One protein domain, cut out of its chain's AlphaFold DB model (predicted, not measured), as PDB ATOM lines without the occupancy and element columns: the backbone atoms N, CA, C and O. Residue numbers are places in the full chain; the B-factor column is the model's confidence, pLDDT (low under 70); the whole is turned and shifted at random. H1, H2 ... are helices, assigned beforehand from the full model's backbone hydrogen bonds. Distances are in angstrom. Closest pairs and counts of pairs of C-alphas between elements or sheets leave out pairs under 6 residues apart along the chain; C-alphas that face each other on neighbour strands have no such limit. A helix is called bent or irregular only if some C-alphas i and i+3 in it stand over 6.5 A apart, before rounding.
ATOM      1  N   VAL A 224     154.369 143.850 145.399       71.19
ATOM      2  CA  VAL A 224     155.162 142.834 146.095       71.19
ATOM      3  C   VAL A 224     155.126 143.025 147.611       71.19
ATOM      4  O   VAL A 224     154.654 142.160 148.350       71.19
ATOM      5  N   ASN A 225     155.614 144.172 148.088       72.75
ATOM      6  CA  ASN A 225     155.686 144.459 149.516       72.75
ATOM      7  C   ASN A 225     154.281 144.469 150.120       72.75
ATOM      8  O   ASN A 225     154.093 143.992 151.236       72.75
ATOM      9  N   LYS A 226     153.276 144.967 149.379       76.44
ATOM     10  CA  LYS A 226     151.886 145.031 149.856       76.44
ATOM     11  C   LYS A 226     151.299 143.646 150.067       76.44
ATOM     12  O   LYS A 226     150.625 143.409 151.071       76.44
ATOM     13  N   PHE A 227     151.539 142.761 149.109       83.31
ATOM     14  CA  PHE A 227     151.126 141.372 149.165       83.31
ATOM     15  C   PHE A 227     151.731 140.670 150.379       83.31
ATOM     16  O   PHE A 227     150.994 140.100 151.179       83.31
ATOM     17  N   MET A 228     153.044 140.799 150.573       79.00
ATOM     18  CA  MET A 228     153.756 140.188 151.700       79.00
ATOM     19  C   MET A 228     153.271 140.688 153.053       79.00
ATOM     20  O   MET A 228     153.054 139.917 153.988       79.00
ATOM     21  N   ASP A 229     153.024 141.985 153.135       77.31
ATOM     22  CA  ASP A 229     152.478 142.615 154.316       77.31
ATOM     23  C   ASP A 229     151.113 142.067 154.706       77.31
ATOM     24  O   ASP A 229     150.841 141.839 155.883       77.31
ATOM     25  N   ASP A 230     150.217 141.934 153.740       86.44
ATOM     26  CA  ASP A 230     148.882 141.427 154.017       86.44
ATOM     27  C   ASP A 230     148.935 139.914 154.285       86.44
ATOM     28  O   ASP A 230     148.210 139.427 155.147       86.44
ATOM     29  N   LEU A 231     149.849 139.185 153.630       87.81
ATOM     30  CA  LEU A 231     150.049 137.749 153.830       87.81
ATOM     31  C   LEU A 231     150.562 137.445 155.244       87.81
ATOM     32  O   LEU A 231     150.030 136.565 155.907       87.81
ATOM     33  N   SER A 232     151.518 138.227 155.756       83.44
ATOM     34  CA  SER A 232     152.029 138.081 157.134       83.44
ATOM     35  C   SER A 232     150.966 138.331 158.213       83.44
ATOM     36  O   SER A 232     151.062 137.824 159.329       83.44
ATOM     37  N   LYS A 233     149.932 139.120 157.894       86.25
ATOM     38  CA  LYS A 233     148.808 139.409 158.796       86.25
ATOM     39  C   LYS A 233     147.666 138.418 158.663       86.25
ATOM     40  O   LYS A 233     146.831 138.352 159.565       86.25
ATOM     41  N   PHE A 234     147.631 137.664 157.568       89.56
ATOM     42  CA  PHE A 234     146.513 136.818 157.190       89.56
ATOM     43  C   PHE A 234     146.089 135.878 158.323       89.56
ATOM     44  O   PHE A 234     144.926 135.897 158.724       89.56
ATOM     45  N   GLU A 235     147.033 135.145 158.923       88.38
ATOM     46  CA  GLU A 235     146.736 134.211 160.017       88.38
ATOM     47  C   GLU A 235     146.116 134.885 161.246       88.38
ATOM     48  O   GLU A 235     145.244 134.326 161.913       88.38
ATOM     49  N   LYS A 236     146.576 136.094 161.575       89.06
ATOM     50  CA  LYS A 236     146.024 136.871 162.686       89.06
ATOM     51  C   LYS A 236     144.621 137.364 162.344       89.06
ATOM     52  O   LYS A 236     143.739 137.314 163.197       89.06
ATOM     53  N   GLU A 237     144.398 137.809 161.111       90.44
ATOM     54  CA  GLU A 237     143.102 138.318 160.667       90.44
ATOM     55  C   GLU A 237     142.029 137.223 160.625       90.44
ATOM     56  O   GLU A 237     140.933 137.453 161.135       90.44
ATOM     57  N   ILE A 238     142.336 136.017 160.131       92.25
ATOM     58  CA  ILE A 238     141.372 134.896 160.120       92.25
ATOM     59  C   ILE A 238     141.019 134.384 161.527       92.25
ATOM     60  O   ILE A 238     139.985 133.745 161.699       92.25
ATOM     61  N   LYS A 239     141.859 134.658 162.539       91.50
ATOM     62  CA  LYS A 239     141.569 134.362 163.957       91.50
ATOM     63  C   LYS A 239     140.654 135.411 164.598       91.50
ATOM     64  O   LYS A 239     139.999 135.116 165.591       91.50
ATOM     65  N   GLN A 240     140.643 136.637 164.072       92.88
ATOM     66  CA  GLN A 240     139.931 137.782 164.654       92.88
ATOM     67  C   GLN A 240     138.626 138.124 163.929       92.88
ATOM     68  O   GLN A 240     137.766 138.802 164.488       92.88
ATOM     69  N   ARG A 241     138.489 137.702 162.673       92.88
ATOM     70  CA  ARG A 241     137.368 138.026 161.787       92.88
ATOM     71  C   ARG A 241     136.853 136.754 161.118       92.88
ATOM     72  O   ARG A 241     137.468 135.697 161.209       92.88
ATOM     73  N   ASP A 242     135.724 136.864 160.424       95.69
ATOM     74  CA  ASP A 242     135.189 135.752 159.639       95.69
ATOM     75  C   ASP A 242     136.207 135.284 158.581       95.69
ATOM     76  O   ASP A 242     136.617 136.047 157.701       95.69
ATOM     77  N   ARG A 243     136.616 134.014 158.675       94.12
ATOM     78  CA  ARG A 243     137.666 133.429 157.829       94.12
ATOM     79  C   ARG A 243     137.320 133.435 156.339       94.12
ATOM     80  O   ARG A 243     138.223 133.531 155.511       94.12
ATOM     81  N   ILE A 244     136.034 133.335 155.988       92.62
ATOM     82  CA  ILE A 244     135.580 133.325 154.593       92.62
ATOM     83  C   ILE A 244     135.723 134.731 154.017       92.62
ATOM     84  O   ILE A 244     136.290 134.893 152.936       92.62
ATOM     85  N   VAL A 245     135.263 135.740 154.761       93.94
ATOM     86  CA  VAL A 245     135.379 137.152 154.373       93.94
ATOM     87  C   VAL A 245     136.844 137.542 154.198       93.94
ATOM     88  O   VAL A 245     137.217 137.990 153.120       93.94
ATOM     89  N   VAL A 246     137.698 137.290 155.196       93.38
ATOM     90  CA  VAL A 246     139.131 137.648 155.137       93.38
ATOM     91  C   VAL A 246     139.838 136.987 153.952       93.38
ATOM     92  O   VAL A 246     140.596 137.639 153.237       93.38
ATOM     93  N   THR A 247     139.575 135.701 153.707       94.00
ATOM     94  CA  THR A 247     140.205 134.964 152.600       94.00
ATOM     95  C   THR A 247     139.765 135.490 151.237       94.00
ATOM     96  O   THR A 247     140.598 135.676 150.349       94.00
ATOM     97  N   ASN A 248     138.471 135.763 151.059       93.69
ATOM     98  CA  ASN A 248     137.965 136.319 149.805       93.69
ATOM     99  C   ASN A 248     138.464 137.752 149.577       93.69
ATOM    100  O   ASN A 248     138.878 138.066 148.460       93.69
ATOM    101  N   ASP A 249     138.494 138.579 150.624       94.31
ATOM    102  CA  ASP A 249     139.046 139.937 150.576       94.31
ATOM    103  C   ASP A 249     140.521 139.906 150.161       94.31
ATOM    104  O   ASP A 249     140.926 140.648 149.266       94.31
ATOM    105  N   PHE A 250     141.323 139.014 150.758       93.75
ATOM    106  CA  PHE A 250     142.738 138.860 150.422       93.75
ATOM    107  C   PHE A 250     142.933 138.486 148.947       93.75
ATOM    108  O   PHE A 250     143.673 139.161 148.230       93.75
ATOM    109  N   ILE A 251     142.241 137.443 148.475       92.88
ATOM    110  CA  ILE A 251     142.352 136.975 147.086       92.88
ATOM    111  C   ILE A 251     141.895 138.060 146.112       92.88
ATOM    112  O   ILE A 251     142.589 138.332 145.136       92.88
ATOM    113  N   SER A 252     140.762 138.713 146.382       92.38
ATOM    114  CA  SER A 252     140.239 139.778 145.522       92.38
ATOM    115  C   SER A 252     141.198 140.963 145.448       92.38
ATOM    116  O   SER A 252     141.412 141.518 144.372       92.38
ATOM    117  N   LYS A 253     141.779 141.356 146.583       92.50
ATOM    118  CA  LYS A 253     142.713 142.479 146.671       92.50
ATOM    119  C   LYS A 253     144.015 142.215 145.920       92.50
ATOM    120  O   LYS A 253     144.575 143.135 145.332       92.50
ATOM    121  N   HIS A 254     144.484 140.969 145.942       90.50
ATOM    122  CA  HIS A 254     145.800 140.582 145.433       90.50
ATOM    123  C   HIS A 254     145.758 139.754 144.151       90.50
ATOM    124  O   HIS A 254     146.789 139.218 143.748       90.50
ATOM    125  N   ASN A 255     144.611 139.666 143.472       88.69
ATOM    126  CA  ASN A 255     144.440 138.785 142.314       88.69
ATOM    127  C   ASN A 255     145.507 139.005 141.228       88.69
ATOM    128  O   ASN A 255     146.075 138.041 140.733       88.69
ATOM    129  N   ALA A 256     145.855 140.259 140.927       86.19
ATOM    130  CA  ALA A 256     146.900 140.568 139.950       86.19
ATOM    131  C   ALA A 256     148.284 140.025 140.362       86.19
ATOM    132  O   ALA A 256     149.019 139.513 139.527       86.19
ATOM    133  N   VAL A 257     148.637 140.090 141.651       84.62
ATOM    134  CA  VAL A 257     149.903 139.537 142.159       84.62
ATOM    135  C   VAL A 257     149.872 138.008 142.117       84.62
ATOM    136  O   VAL A 257     150.832 137.386 141.672       84.62
ATOM    137  N   LEU A 258     148.745 137.399 142.499       85.94
ATOM    138  CA  LEU A 258     148.532 135.952 142.379       85.94
ATOM    139  C   LEU A 258     148.606 135.482 140.915       85.94
ATOM    140  O   LEU A 258     149.069 134.375 140.642       85.94
ATOM    141  N   ASP A 259     148.160 136.315 139.968       83.62
ATOM    142  CA  ASP A 259     148.294 136.073 138.534       83.62
ATOM    143  C   ASP A 259     149.757 136.061 138.098       83.62
ATOM    144  O   ASP A 259     150.209 135.068 137.522       83.62
ATOM    145  N   LEU A 260     150.508 137.101 138.455       83.50
ATOM    146  CA  LEU A 260     151.928 137.225 138.121       83.50
ATOM    147  C   LEU A 260     152.773 136.088 138.711       83.50
ATOM    148  O   LEU A 260     153.665 135.578 138.038       83.50
ATOM    149  N   LEU A 261     152.472 135.661 139.940       82.44
ATOM    150  CA  LEU A 261     153.223 134.613 140.638       82.44
ATOM    151  C   LEU A 261     152.843 133.182 140.214       82.44
ATOM    152  O   LEU A 261     153.501 132.226 140.620       82.44
ATOM    153  N   SER A 262     151.798 133.011 139.395       81.56
ATOM    154  CA  SER A 262     151.360 131.688 138.921       81.56
ATOM    155  C   SER A 262     152.130 131.154 137.706       81.56
ATOM    156  O   SER A 262     152.014 129.968 137.391       81.56
ATOM    157  N   ASP A 263     152.930 132.000 137.052       83.00
ATOM    158  CA  ASP A 263     153.829 131.641 135.953       83.00
ATOM    159  C   ASP A 263     155.284 131.895 136.359       83.00
ATOM    160  O   ASP A 263     155.632 133.003 136.759       83.00
ATOM    161  N   ASN A 264     156.159 130.895 136.229       81.50
ATOM    162  CA  ASN A 264     157.536 130.990 136.728       81.50
ATOM    163  C   ASN A 264     158.351 132.101 136.049       81.50
ATOM    164  O   ASN A 264     159.153 132.757 136.710       81.50
ATOM    165  N   SER A 265     158.179 132.312 134.741       82.62
ATOM    166  CA  SER A 265     158.932 133.337 134.001       82.62
ATOM    167  C   SER A 265     158.495 134.746 134.416       82.62
ATOM    168  O   SER A 265     159.314 135.615 134.717       82.62
ATOM    169  N   THR A 266     157.182 134.947 134.511       82.88
ATOM    170  CA  THR A 266     156.569 136.207 134.940       82.88
ATOM    171  C   THR A 266     156.880 136.506 136.406       82.88
ATOM    172  O   THR A 266     157.260 137.634 136.727       82.88
ATOM    173  N   ALA A 267     156.818 135.494 137.277       80.88
ATOM    174  CA  ALA A 267     157.169 135.600 138.689       80.88
ATOM    175  C   ALA A 267     158.617 136.062 138.870       80.88
ATOM    176  O   ALA A 267     158.864 136.994 139.628       80.88
ATOM    177  N   LYS A 268     159.572 135.482 138.129       84.62
ATOM    178  CA  LYS A 268     160.985 135.900 138.169       84.62
ATOM    179  C   LYS A 268     161.148 137.385 137.848       84.62
ATOM    180  O   LYS A 268     161.746 138.116 138.633       84.62
ATOM    181  N   ASN A 269     160.574 137.846 136.737       82.25
ATOM    182  CA  ASN A 269     160.662 139.252 136.334       82.25
ATOM    183  C   ASN A 269     160.006 140.194 137.352       82.25
ATOM    184  O   ASN A 269     160.542 141.262 137.638       82.25
ATOM    185  N   PHE A 270     158.867 139.788 137.916       79.50
ATOM    186  CA  PHE A 270     158.168 140.545 138.948       79.50
ATOM    187  C   PHE A 270     158.992 140.653 140.240       79.50
ATOM    188  O   PHE A 270     159.175 141.752 140.756       79.50
ATOM    189  N   LEU A 271     159.558 139.541 140.718       79.88
ATOM    190  CA  LEU A 271     160.378 139.490 141.934       79.88
ATOM    191  C   LEU A 271     161.683 140.283 141.796       79.88
ATOM    192  O   LEU A 271     162.092 140.957 142.738       79.88
ATOM    193  N   LEU A 272     162.309 140.270 140.616       83.56
ATOM    194  CA  LEU A 272     163.470 141.117 140.317       83.56
ATOM    195  C   LEU A 272     163.120 142.610 140.220       83.56
ATOM    196  O   LEU A 272     164.018 143.456 140.259       83.56
ATOM    197  N   GLY A 273     161.829 142.944 140.131       78.81
ATOM    198  CA  GLY A 273     161.332 144.314 140.054       78.81
ATOM    199  C   GLY A 273     161.757 145.193 141.233       78.81
ATOM    200  O   GLY A 273     161.945 146.398 141.064       78.81
ATOM    201  N   VAL A 274     162.023 144.586 142.395       76.62
ATOM    202  CA  VAL A 274     162.473 145.285 143.608       76.62
ATOM    203  C   VAL A 274     163.782 146.067 143.404       76.62
ATOM    204  O   VAL A 274     164.030 147.068 144.081       76.62
ATOM    205  N   TYR A 275     164.605 145.680 142.421       83.12
ATOM    206  CA  TYR A 275     165.847 146.377 142.084       83.12
ATOM    207  C   TYR A 275     165.653 147.627 141.214       83.12
ATOM    208  O   TYR A 275     166.595 148.405 141.052       83.12
ATOM    209  N   PHE A 276     164.444 147.907 140.718       80.12
ATOM    210  CA  PHE A 276     164.126 149.178 140.050       80.12
ATOM    211  C   PHE A 276     163.876 150.339 141.028       80.12
ATOM    212  O   PHE A 276     163.455 151.420 140.617       80.12
ATOM    213  N   ASN A 277     164.181 150.154 142.316       78.31
ATOM    214  CA  ASN A 277     164.109 151.189 143.342       78.31
ATOM    215  C   ASN A 277     164.837 152.488 142.918       78.31
ATOM    216  O   ASN A 277     166.035 152.499 142.632       78.31
ATOM    217  N   THR A 278     164.128 153.620 142.916       81.56
ATOM    218  CA  THR A 278     164.652 154.908 142.425       81.56
ATOM    219  C   THR A 278     165.885 155.398 143.195       81.56
ATOM    220  O   THR A 278     166.819 155.934 142.588       81.56
ATOM    221  N   LYS A 279     165.921 155.220 144.525       82.31
ATOM    222  CA  LYS A 279     167.074 155.610 145.359       82.31
ATOM    223  C   LYS A 279     168.295 154.755 145.024       82.31
ATOM    224  O   LYS A 279     169.388 155.303 144.872       82.31
ATOM    225  N   LEU A 280     168.086 153.451 144.854       87.44
ATOM    226  CA  LEU A 280     169.111 152.503 144.435       87.44
ATOM    227  C   LEU A 280     169.709 152.897 143.083       87.44
ATOM    228  O   LEU A 280     170.911 153.132 142.971       87.44
ATOM    229  N   GLN A 281     168.852 153.070 142.076       90.00
ATOM    230  CA  GLN A 281     169.260 153.428 140.717       90.00
ATOM    231  C   GLN A 281     170.021 154.761 140.670       90.00
ATOM    232  O   GLN A 281     170.970 154.924 139.898       90.00
ATOM    233  N   LYS A 282     169.655 155.725 141.522       90.81
ATOM    234  CA  LYS A 282     170.357 157.008 141.637       90.81
ATOM    235  C   LYS A 282     171.790 156.866 142.149       90.81
ATOM    236  O   LYS A 282     172.655 157.604 141.676       90.81
ATOM    237  N   GLU A 283     172.044 156.000 143.128       91.94
ATOM    238  CA  GLU A 283     173.406 155.804 143.643       91.94
ATOM    239  C   GLU A 283     174.223 154.853 142.760       91.94
ATOM    240  O   GLU A 283     175.395 155.137 142.529       91.94
ATOM    241  N   LEU A 284     173.608 153.835 142.144       95.19
ATOM    242  CA  LEU A 284     174.266 152.993 141.136       95.19
ATOM    243  C   LEU A 284     174.829 153.814 139.974       95.19
ATOM    244  O   LEU A 284     175.982 153.629 139.607       95.19
ATOM    245  N   LYS A 285     174.085 154.799 139.456       95.31
ATOM    246  CA  LYS A 285     174.571 155.697 138.387       95.31
ATOM    247  C   LYS A 285     175.851 156.466 138.736       95.31
ATOM    248  O   LYS A 285     176.503 156.983 137.837       95.31
ATOM    249  N   LYS A 286     176.186 156.588 140.022       94.56
ATOM    250  CA  LYS A 286     177.386 157.287 140.511       94.56
ATOM    251  C   LYS A 286     178.510 156.331 140.905       94.56
ATOM    252  O   LYS A 286     179.592 156.794 141.262       94.56
ATOM    253  N   SER A 287     178.242 155.026 140.891       97.06
ATOM    254  CA  SER A 287     179.209 153.989 141.222       97.06
ATOM    255  C   SER A 287     179.981 153.571 139.979       97.06
ATOM    256  O   SER A 287     179.382 153.223 138.956       97.06
ATOM    257  N   TYR A 288     181.308 153.532 140.083       97.75
ATOM    258  CA  TYR A 288     182.153 152.994 139.014       97.75
ATOM    259  C   TYR A 288     182.177 151.458 138.969       97.75
ATOM    260  O   TYR A 288     182.763 150.915 138.041       97.75
ATOM    261  N   LEU A 289     181.542 150.768 139.929       98.12
ATOM    262  CA  LEU A 289     181.334 149.307 139.921       98.12
ATOM    263  C   LEU A 289     179.855 148.919 139.774       98.12
ATOM    264  O   LEU A 289     179.425 147.856 140.217       98.12
ATOM    265  N   SER A 290     179.029 149.806 139.220       97.69
ATOM    266  CA  SER A 290     177.581 149.583 139.119       97.69
ATOM    267  C   SER A 290     177.211 148.293 138.387       97.69
ATOM    268  O   SER A 290     176.296 147.596 138.821       97.69
ATOM    269  N   LYS A 291     177.933 147.959 137.313       97.88
ATOM    270  CA  LYS A 291     177.701 146.749 136.524       97.88
ATOM    271  C   LYS A 291     178.012 145.492 137.336       97.88
ATOM    272  O   LYS A 291     177.150 144.631 137.458       97.88
ATOM    273  N   GLU A 292     179.196 145.423 137.933       98.56
ATOM    274  CA  GLU A 292     179.670 144.272 138.702       98.56
ATOM    275  C   GLU A 292     178.789 144.012 139.927       98.56
ATOM    276  O   GLU A 292     178.437 142.866 140.205       98.56
ATOM    277  N   ILE A 293     178.386 145.076 140.636       98.44
ATOM    278  CA  ILE A 293     177.460 144.969 141.772       98.44
ATOM    279  C   ILE A 293     176.127 144.372 141.299       98.44
ATOM    280  O   ILE A 293     175.626 143.423 141.902       98.44
ATOM    281  N   MET A 294     175.551 144.909 140.219       97.12
ATOM    282  CA  MET A 294     174.252 144.449 139.724       97.12
ATOM    283  C   MET A 294     174.302 143.017 139.200       97.12
ATOM    284  O   MET A 294     173.419 142.237 139.539       97.12
ATOM    285  N   GLU A 295     175.326 142.647 138.432       97.19
ATOM    286  CA  GLU A 295     175.491 141.281 137.923       97.19
ATOM    287  C   GLU A 295     175.586 140.266 139.071       97.19
ATOM    288  O   GLU A 295     174.912 139.233 139.042       97.19
ATOM    289  N   PHE A 296     176.351 140.582 140.122       98.00
ATOM    290  CA  PHE A 296     176.484 139.719 141.295       98.00
ATOM    291  C   PHE A 296     175.150 139.525 142.032       98.00
ATOM    292  O   PHE A 296     174.738 138.390 142.287       98.00
ATOM    293  N   TYR A 297     174.441 140.612 142.353       96.31
ATOM    294  CA  TYR A 297     173.192 140.520 143.120       96.31
ATOM    295  C   TYR A 297     171.993 140.047 142.292       96.31
ATOM    296  O   TYR A 297     171.086 139.428 142.848       96.31
ATOM    297  N   GLN A 298     171.984 140.266 140.974       93.81
ATOM    298  CA  GLN A 298     170.999 139.651 140.081       93.81
ATOM    299  C   GLN A 298     171.194 138.140 140.014       93.81
ATOM    300  O   GLN A 298     170.214 137.409 140.121       93.81
ATOM    301  N   LYS A 299     172.440 137.661 139.909       95.12
ATOM    302  CA  LYS A 299     172.731 136.225 139.969       95.12
ATOM    303  C   LYS A 299     172.278 135.624 141.301       95.12
ATOM    304  O   LYS A 299     171.549 134.639 141.300       95.12
ATOM    305  N   PHE A 300     172.639 136.252 142.419       94.31
ATOM    306  CA  PHE A 300     172.181 135.823 143.742       94.31
ATOM    307  C   PHE A 300     170.649 135.780 143.841       94.31
ATOM    308  O   PHE A 300     170.090 134.789 144.298       94.31
ATOM    309  N   ALA A 301     169.963 136.830 143.387       91.00
ATOM    310  CA  ALA A 301     168.505 136.879 143.388       91.00
ATOM    311  C   ALA A 301     167.891 135.750 142.568       91.00
ATOM    312  O   ALA A 301     166.962 135.096 143.032       91.00
ATOM    313  N   MET A 302     168.435 135.501 141.376       89.88
ATOM    314  CA  MET A 302     168.005 134.402 140.523       89.88
ATOM    315  C   MET A 302     168.179 133.057 141.218       89.88
ATOM    316  O   MET A 302     167.232 132.291 141.235       89.88
ATOM    317  N   GLU A 303     169.306 132.803 141.887       90.69
ATOM    318  CA  GLU A 303     169.510 131.572 142.665       90.69
ATOM    319  C   GLU A 303     168.492 131.424 143.812       90.69
ATOM    320  O   GLU A 303     167.998 130.325 144.060       90.69
ATOM    321  N   GLN A 304     168.142 132.516 144.506       87.00
ATOM    322  CA  GLN A 304     167.120 132.484 145.565       87.00
ATOM    323  C   GLN A 304     165.717 132.221 145.008       87.00
ATOM    324  O   GLN A 304     164.958 131.441 145.586       87.00
ATOM    325  N   ILE A 305     165.371 132.867 143.893       86.00
ATOM    326  CA  ILE A 305     164.083 132.693 143.219       86.00
ATOM    327  C   ILE A 305     163.989 131.284 142.630       86.00
ATOM    328  O   ILE A 305     162.976 130.617 142.807       86.00
ATOM    329  N   ASP A 306     165.044 130.813 141.974       85.94
ATOM    330  CA  ASP A 306     165.116 129.477 141.395       85.94
ATOM    331  C   ASP A 306     164.985 128.438 142.496       85.94
ATOM    332  O   ASP A 306     164.061 127.649 142.429       85.94
ATOM    333  N   LYS A 307     165.741 128.515 143.594       83.50
ATOM    334  CA  LYS A 307     165.580 127.586 144.727       83.50
ATOM    335  C   LYS A 307     164.153 127.540 145.293       83.50
ATOM    336  O   LYS A 307     163.724 126.508 145.800       83.50
ATOM    337  N   ALA A 308     163.429 128.654 145.246       78.56
ATOM    338  CA  ALA A 308     162.054 128.734 145.720       78.56
ATOM    339  C   ALA A 308     161.008 128.213 144.726       78.56
ATOM    340  O   ALA A 308     159.965 127.695 145.130       78.56
ATOM    341  N   LEU A 309     161.254 128.406 143.432       77.25
ATOM    342  CA  LEU A 309     160.345 128.015 142.355       77.25
ATOM    343  C   LEU A 309     160.672 126.618 141.796       77.25
ATOM    344  O   LEU A 309     159.787 125.951 141.253       77.25
ATOM    345  N   GLU A 310     161.914 126.156 141.930       68.25
ATOM    346  CA  GLU A 310     162.398 124.824 141.574       68.25
ATOM    347  C   GLU A 310     161.838 123.806 142.568       68.25
ATOM    348  O   GLU A 310     161.993 123.906 143.781       68.25
ATOM    349  N   GLY A 311     161.099 122.840 142.028       62.81
ATOM    350  CA  GLY A 311     160.183 121.974 142.773       62.81
ATOM    351  C   GLY A 311     158.717 122.289 142.477       62.81
ATOM    352  O   GLY A 311     157.848 121.476 142.770       62.81
ATOM    353  N   GLY A 312     158.426 123.442 141.862       65.88
ATOM    354  CA  GLY A 312     157.085 123.825 141.427       65.88
ATOM    355  C   GLY A 312     156.105 124.091 142.566       65.88
ATOM    356  O   GLY A 312     154.985 124.487 142.273       65.88
ATOM    357  N   LEU A 313     156.509 123.923 143.830       73.38
ATOM    358  CA  LEU A 313     155.634 123.955 145.001       73.38
ATOM    359  C   LEU A 313     154.940 125.311 145.164       73.38
ATOM    360  O   LEU A 313     153.722 125.366 145.288       73.38
ATOM    361  N   VAL A 314     155.689 126.413 145.080       78.38
ATOM    362  CA  VAL A 314     155.129 127.770 145.192       78.38
ATOM    363  C   VAL A 314     154.182 128.071 144.022       78.38
ATOM    364  O   VAL A 314     153.051 128.511 144.225       78.38
ATOM    365  N   ALA A 315     154.593 127.761 142.789       77.38
ATOM    366  CA  ALA A 315     153.752 127.938 141.603       77.38
ATOM    367  C   ALA A 315     152.516 127.016 141.615       77.38
ATOM    368  O   ALA A 315     151.441 127.371 141.132       77.38
ATOM    369  N   GLU A 316     152.641 125.812 142.169       81.88
ATOM    370  CA  GLU A 316     151.541 124.884 142.409       81.88
ATOM    371  C   GLU A 316     150.591 125.430 143.472       81.88
ATOM    372  O   GLU A 316     149.382 125.383 143.255       81.88
ATOM    373  N   TYR A 317     151.095 126.020 144.557       88.12
ATOM    374  CA  TYR A 317     150.261 126.663 145.568       88.12
ATOM    375  C   TYR A 317     149.432 127.788 144.965       88.12
ATOM    376  O   TYR A 317     148.220 127.816 145.169       88.12
ATOM    377  N   PHE A 318     150.027 128.642 144.130       85.56
ATOM    378  CA  PHE A 318     149.276 129.676 143.416       85.56
ATOM    379  C   PHE A 318     148.240 129.097 142.440       85.56
ATOM    380  O   PHE A 318     147.090 129.545 142.419       85.56
ATOM    381  N   ARG A 319     148.590 128.058 141.668       82.88
ATOM    382  CA  ARG A 319     147.640 127.374 140.766       82.88
ATOM    383  C   ARG A 319     146.481 126.717 141.525       82.88
ATOM    384  O   ARG A 319     145.327 126.812 141.097       82.88
ATOM    385  N   ARG A 320     146.756 126.075 142.662       89.25
ATOM    386  CA  ARG A 320     145.749 125.450 143.536       89.25
ATOM    387  C   ARG A 320     144.883 126.491 144.237       89.25
ATOM    388  O   ARG A 320     143.672 126.309 144.310       89.25
ATOM    389  N   LEU A 321     145.465 127.607 144.668       90.25
ATOM    390  CA  LEU A 321     144.744 128.703 145.316       90.25
ATOM    391  C   LEU A 321     143.679 129.290 144.380       90.25
ATOM    392  O   LEU A 321     142.557 129.569 144.806       90.25
ATOM    393  N   LYS A 322     144.012 129.419 143.090       83.88
ATOM    394  CA  LYS A 322     143.086 129.881 142.048       83.88
ATOM    395  C   LYS A 322     142.011 128.863 141.685       83.88
ATOM    396  O   LYS A 322     140.859 129.233 141.479       83.88
ATOM    397  N   SER A 323     142.392 127.594 141.555       88.75
ATOM    398  CA  SER A 323     141.485 126.539 141.085       88.75
ATOM    399  C   SER A 323     140.595 125.962 142.185       88.75
ATOM    400  O   SER A 323     139.530 125.419 141.877       88.75
ATOM    401  N   SER A 324     140.986 126.082 143.458       91.12
ATOM    402  CA  SER A 324     140.186 125.546 144.553       91.12
ATOM    403  C   SER A 324     138.874 126.312 144.717       91.12
ATOM    404  O   SER A 324     138.819 127.543 144.761       91.12
ATOM    405  N   LYS A 325     137.791 125.545 144.853       91.81
ATOM    406  CA  LYS A 325     136.460 126.050 145.213       91.81
ATOM    407  C   LYS A 325     136.218 126.021 146.723       91.81
ATOM    408  O   LYS A 325     135.247 126.615 147.182       91.81
ATOM    409  N   LYS A 326     137.062 125.322 147.488       95.06
ATOM    410  CA  LYS A 326     136.909 125.158 148.936       95.06
ATOM    411  C   LYS A 326     137.681 126.247 149.664       95.06
ATOM    412  O   LYS A 326     138.838 126.514 149.352       95.06
ATOM    413  N   ILE A 327     137.036 126.870 150.645       92.50
ATOM    414  CA  ILE A 327     137.664 127.937 151.426       92.50
ATOM    415  C   ILE A 327     138.789 127.407 152.321       92.50
ATOM    416  O   ILE A 327     139.808 128.073 152.459       92.50
ATOM    417  N   ASP A 328     138.631 126.200 152.868       93.31
ATOM    418  CA  ASP A 328     139.627 125.585 153.749       93.31
ATOM    419  C   ASP A 328     140.944 125.322 153.004       93.31
ATOM    420  O   ASP A 328     141.997 125.728 153.486       93.31
ATOM    421  N   ASP A 329     140.884 124.788 151.776       94.19
ATOM    422  CA  ASP A 329     142.069 124.615 150.925       94.19
ATOM    423  C   ASP A 329     142.786 125.955 150.673       94.19
ATOM    424  O   ASP A 329     144.011 126.024 150.667       94.19
ATOM    425  N   LYS A 330     142.033 127.041 150.445       94.44
ATOM    426  CA  LYS A 330     142.614 128.370 150.200       94.44
ATOM    427  C   LYS A 330     143.334 128.907 151.433       94.44
ATOM    428  O   LYS A 330     144.412 129.477 151.294       94.44
ATOM    429  N   ILE A 331     142.751 128.720 152.615       93.81
ATOM    430  CA  ILE A 331     143.358 129.113 153.891       93.81
ATOM    431  C   ILE A 331     144.653 128.328 154.123       93.81
ATOM    432  O   ILE A 331     145.668 128.935 154.458       93.81
ATOM    433  N   GLU A 332     144.638 127.012 153.903       93.31
ATOM    434  CA  GLU A 332     145.823 126.154 154.036       93.31
ATOM    435  C   GLU A 332     146.950 126.618 153.101       93.31
ATOM    436  O   GLU A 332     148.081 126.816 153.538       93.31
ATOM    437  N   LEU A 333     146.630 126.885 151.833       93.12
ATOM    438  CA  LEU A 333     147.608 127.337 150.840       93.12
ATOM    439  C   LEU A 333     148.167 128.729 151.155       93.12
ATOM    440  O   LEU A 333     149.365 128.947 150.998       93.12
ATOM    441  N   LEU A 334     147.332 129.670 151.604       92.31
ATOM    442  CA  LEU A 334     147.799 130.994 152.030       92.31
ATOM    443  C   LEU A 334     148.689 130.906 153.273       92.31
ATOM    444  O   LEU A 334     149.696 131.607 153.337       92.31
ATOM    445  N   SER A 335     148.369 130.018 154.214       89.19
ATOM    446  CA  SER A 335     149.203 129.783 155.400       89.19
ATOM    447  C   SER A 335     150.561 129.202 154.990       89.19
ATOM    448  O   SER A 335     151.595 129.761 155.343       89.19
ATOM    449  N   ALA A 336     150.585 128.191 154.114       88.69
ATOM    450  CA  ALA A 336     151.830 127.628 153.584       88.69
ATOM    451  C   ALA A 336     152.670 128.661 152.803       88.69
ATOM    452  O   ALA A 336     153.891 128.731 152.948       88.69
ATOM    453  N   LEU A 337     152.031 129.519 151.998       87.19
ATOM    454  CA  LEU A 337     152.715 130.627 151.322       87.19
ATOM    455  C   LEU A 337     153.299 131.633 152.322       87.19
ATOM    456  O   LEU A 337     154.380 132.170 152.073       87.19
ATOM    457  N   SER A 338     152.613 131.878 153.442       84.94
ATOM    458  CA  SER A 338     153.088 132.779 154.495       84.94
ATOM    459  C   SER A 338     154.328 132.256 155.226       84.94
ATOM    460  O   SER A 338     155.084 133.062 155.754       84.94
ATOM    461  N   GLU A 339     154.600 130.950 155.189       81.94
ATOM    462  CA  GLU A 339     155.827 130.363 155.742       81.94
ATOM    463  C   GLU A 339     157.004 130.442 154.755       81.94
ATOM    464  O   GLU A 339     158.135 130.750 155.134       81.94
ATOM    465  N   VAL A 340     156.750 130.191 153.466       80.50
ATOM    466  CA  VAL A 340     157.813 130.061 152.453       80.50
ATOM    467  C   VAL A 340     158.251 131.412 151.892       80.50
ATOM    468  O   VAL A 340     159.449 131.680 151.756       80.50
ATOM    469  N   LEU A 341     157.296 132.281 151.552       79.62
ATOM    470  CA  LEU A 341     157.589 133.522 150.838       79.62
ATOM    471  C   LEU A 341     158.447 134.515 151.631       79.62
ATOM    472  O   LEU A 341     159.362 135.078 151.021       79.62
ATOM    473  N   PRO A 342     158.247 134.737 152.947       77.25
ATOM    474  CA  PRO A 342     159.031 135.730 153.677       77.25
ATOM    475  C   PRO A 342     160.534 135.521 153.561       77.25
ATOM    476  O   PRO A 342     161.249 136.491 153.352       77.25
ATOM    477  N   THR A 343     161.019 134.279 153.591       76.19
ATOM    478  CA  THR A 343     162.459 133.991 153.467       76.19
ATOM    479  C   THR A 343     163.031 134.487 152.135       76.19
ATOM    480  O   THR A 343     164.090 135.111 152.096       76.19
ATOM    481  N   ILE A 344     162.306 134.267 151.035       78.44
ATOM    482  CA  ILE A 344     162.720 134.692 149.689       78.44
ATOM    483  C   ILE A 344     162.727 136.214 149.612       78.44
ATOM    484  O   ILE A 344     163.707 136.822 149.186       78.44
ATOM    485  N   PHE A 345     161.638 136.839 150.057       76.69
ATOM    486  CA  PHE A 345     161.490 138.286 149.996       76.69
ATOM    487  C   PHE A 345     162.466 139.014 150.904       76.69
ATOM    488  O   PHE A 345     163.010 140.036 150.497       76.69
ATOM    489  N   VAL A 346     162.739 138.489 152.097       78.31
ATOM    490  CA  VAL A 346     163.764 139.033 152.989       78.31
ATOM    491  C   VAL A 346     165.113 139.029 152.277       78.31
ATOM    492  O   VAL A 346     165.752 140.071 152.238       78.31
ATOM    493  N   ASN A 347     165.497 137.936 151.610       83.62
ATOM    494  CA  ASN A 347     166.761 137.879 150.868       83.62
ATOM    495  C   ASN A 347     166.818 138.874 149.695       83.62
ATOM    496  O   ASN A 347     167.820 139.567 149.523       83.62
ATOM    497  N   LEU A 348     165.746 138.976 148.902       83.06
ATOM    498  CA  LEU A 348     165.682 139.892 147.756       83.06
ATOM    499  C   LEU A 348     165.664 141.366 148.179       83.06
ATOM    500  O   LEU A 348     166.316 142.210 147.568       83.06
ATOM    501  N   THR A 349     164.922 141.693 149.234       80.94
ATOM    502  CA  THR A 349     164.825 143.069 149.735       80.94
ATOM    503  C   THR A 349     166.065 143.475 150.524       80.94
ATOM    504  O   THR A 349     166.496 144.619 150.404       80.94
ATOM    505  N   ALA A 350     166.689 142.558 151.271       85.31
ATOM    506  CA  ALA A 350     167.973 142.778 151.938       85.31
ATOM    507  C   ALA A 350     169.069 143.162 150.934       85.31
ATOM    508  O   ALA A 350     169.798 144.126 151.164       85.31
ATOM    509  N   ALA A 351     169.107 142.508 149.770       91.19
ATOM    510  CA  ALA A 351     170.058 142.831 148.710       91.19
ATOM    511  C   ALA A 351     169.973 144.294 148.227       91.19
ATOM    512  O   ALA A 351     170.981 144.851 147.805       91.19
ATOM    513  N   ILE A 352     168.818 144.964 148.323       90.06
ATOM    514  CA  ILE A 352     168.697 146.398 147.985       90.06
ATOM    515  C   ILE A 352     169.616 147.240 148.875       90.06
ATOM    516  O   ILE A 352     170.279 148.158 148.385       90.06
ATOM    517  N   VAL A 353     169.664 146.922 150.170       91.00
ATOM    518  CA  VAL A 353     170.502 147.606 151.163       91.00
ATOM    519  C   VAL A 353     171.980 147.388 150.844       91.00
ATOM    520  O   VAL A 353     172.760 148.346 150.841       91.00
ATOM    521  N   ASP A 354     172.354 146.161 150.480       96.62
ATOM    522  CA  ASP A 354     173.732 145.823 150.121       96.62
ATOM    523  C   ASP A 354     174.174 146.528 148.837       96.62
ATOM    524  O   ASP A 354     175.208 147.199 148.815       96.62
TER     525      ASP A 354
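This is residues 224 to 354 of the 425 residues of an uncharacterized protein of viral metagenome (UniProt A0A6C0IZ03). This is an elongated all-helix body with two ends joined by H7, a long bent helix. At one end the hairpin of H1 and H2 packs on H7a, itself in a hairpin with H6; at the other H3, H5 and H7b form an up-and-down bundle, each running against the one before, with short H4 near its tip. The printed part has 131 residues, with seven named helices, H1 to H7 in chain order, and no named strand. It is only just compact, close to loose, with a radius of gyration of the C-alphas of 16.4 A and spans of 54 by 29 by 21 A.

H1, residues 224 to 240, and H2, residues 243 to 260, form a helical hairpin; their closest C-alphas, of Ile 238 and Val 246, are 6.1 A apart. Both are irregular: C-alphas 232 and 235 are 7.2 A apart, C-alphas 253 and 256 8.1 A. H3, residues 264 to 276, and H5, residues 290 to 309, touch, closest at the C-alphas of Lys 268 and Ile 305, 6.7 A. H4, residues 278 to 284, is close to but not clearly touching H5, with C-alphas 284 and 290 closest at 5.2 A. H7, residues 327 to 354, assigned as one helix by its hydrogen bonds, is bent, with C-alphas 339 and 342 6.6 A apart; its arms are H7a, residues 327 to 339, and H7b, residues 342 to 354. H6, residues 313 to 323, and H7a form a helical hairpin, closest at the C-alphas of Leu 321 and Lys 330, 5.3 A. Residues 228 to 235 of H1 touch H7a, closest at the C-alphas of Leu 231 and Ser 338, 5.9 A. H5 and H7b touch, opposite ways at a shallow tilt of 4 degrees, closest at the C-alphas of Ala 301 and Leu 348, 6.0 A. Every O i to N i+4 pair is within hydrogen-bond range in H4, H5, H6 and H7a, against 10 of 13 in H1, 12 of 14 in H2, 6 of 9 in H3 and 7 of 9 in H7b.

H1 begins at C-alpha 224 (155.162, 142.834, 146.095) and is 24.5 A long; H2 is 24.6 A. H5 is 27.8 A long, and H7b ends at C-alpha 354 (173.732, 145.823, 150.121).

The two C-alphas farthest apart, of Asp 242 and Tyr 288, are 54.1 A apart. The printed part has no cut, and its six links between helices are tight. Confidence is low, under 70, at residues 310 to 312.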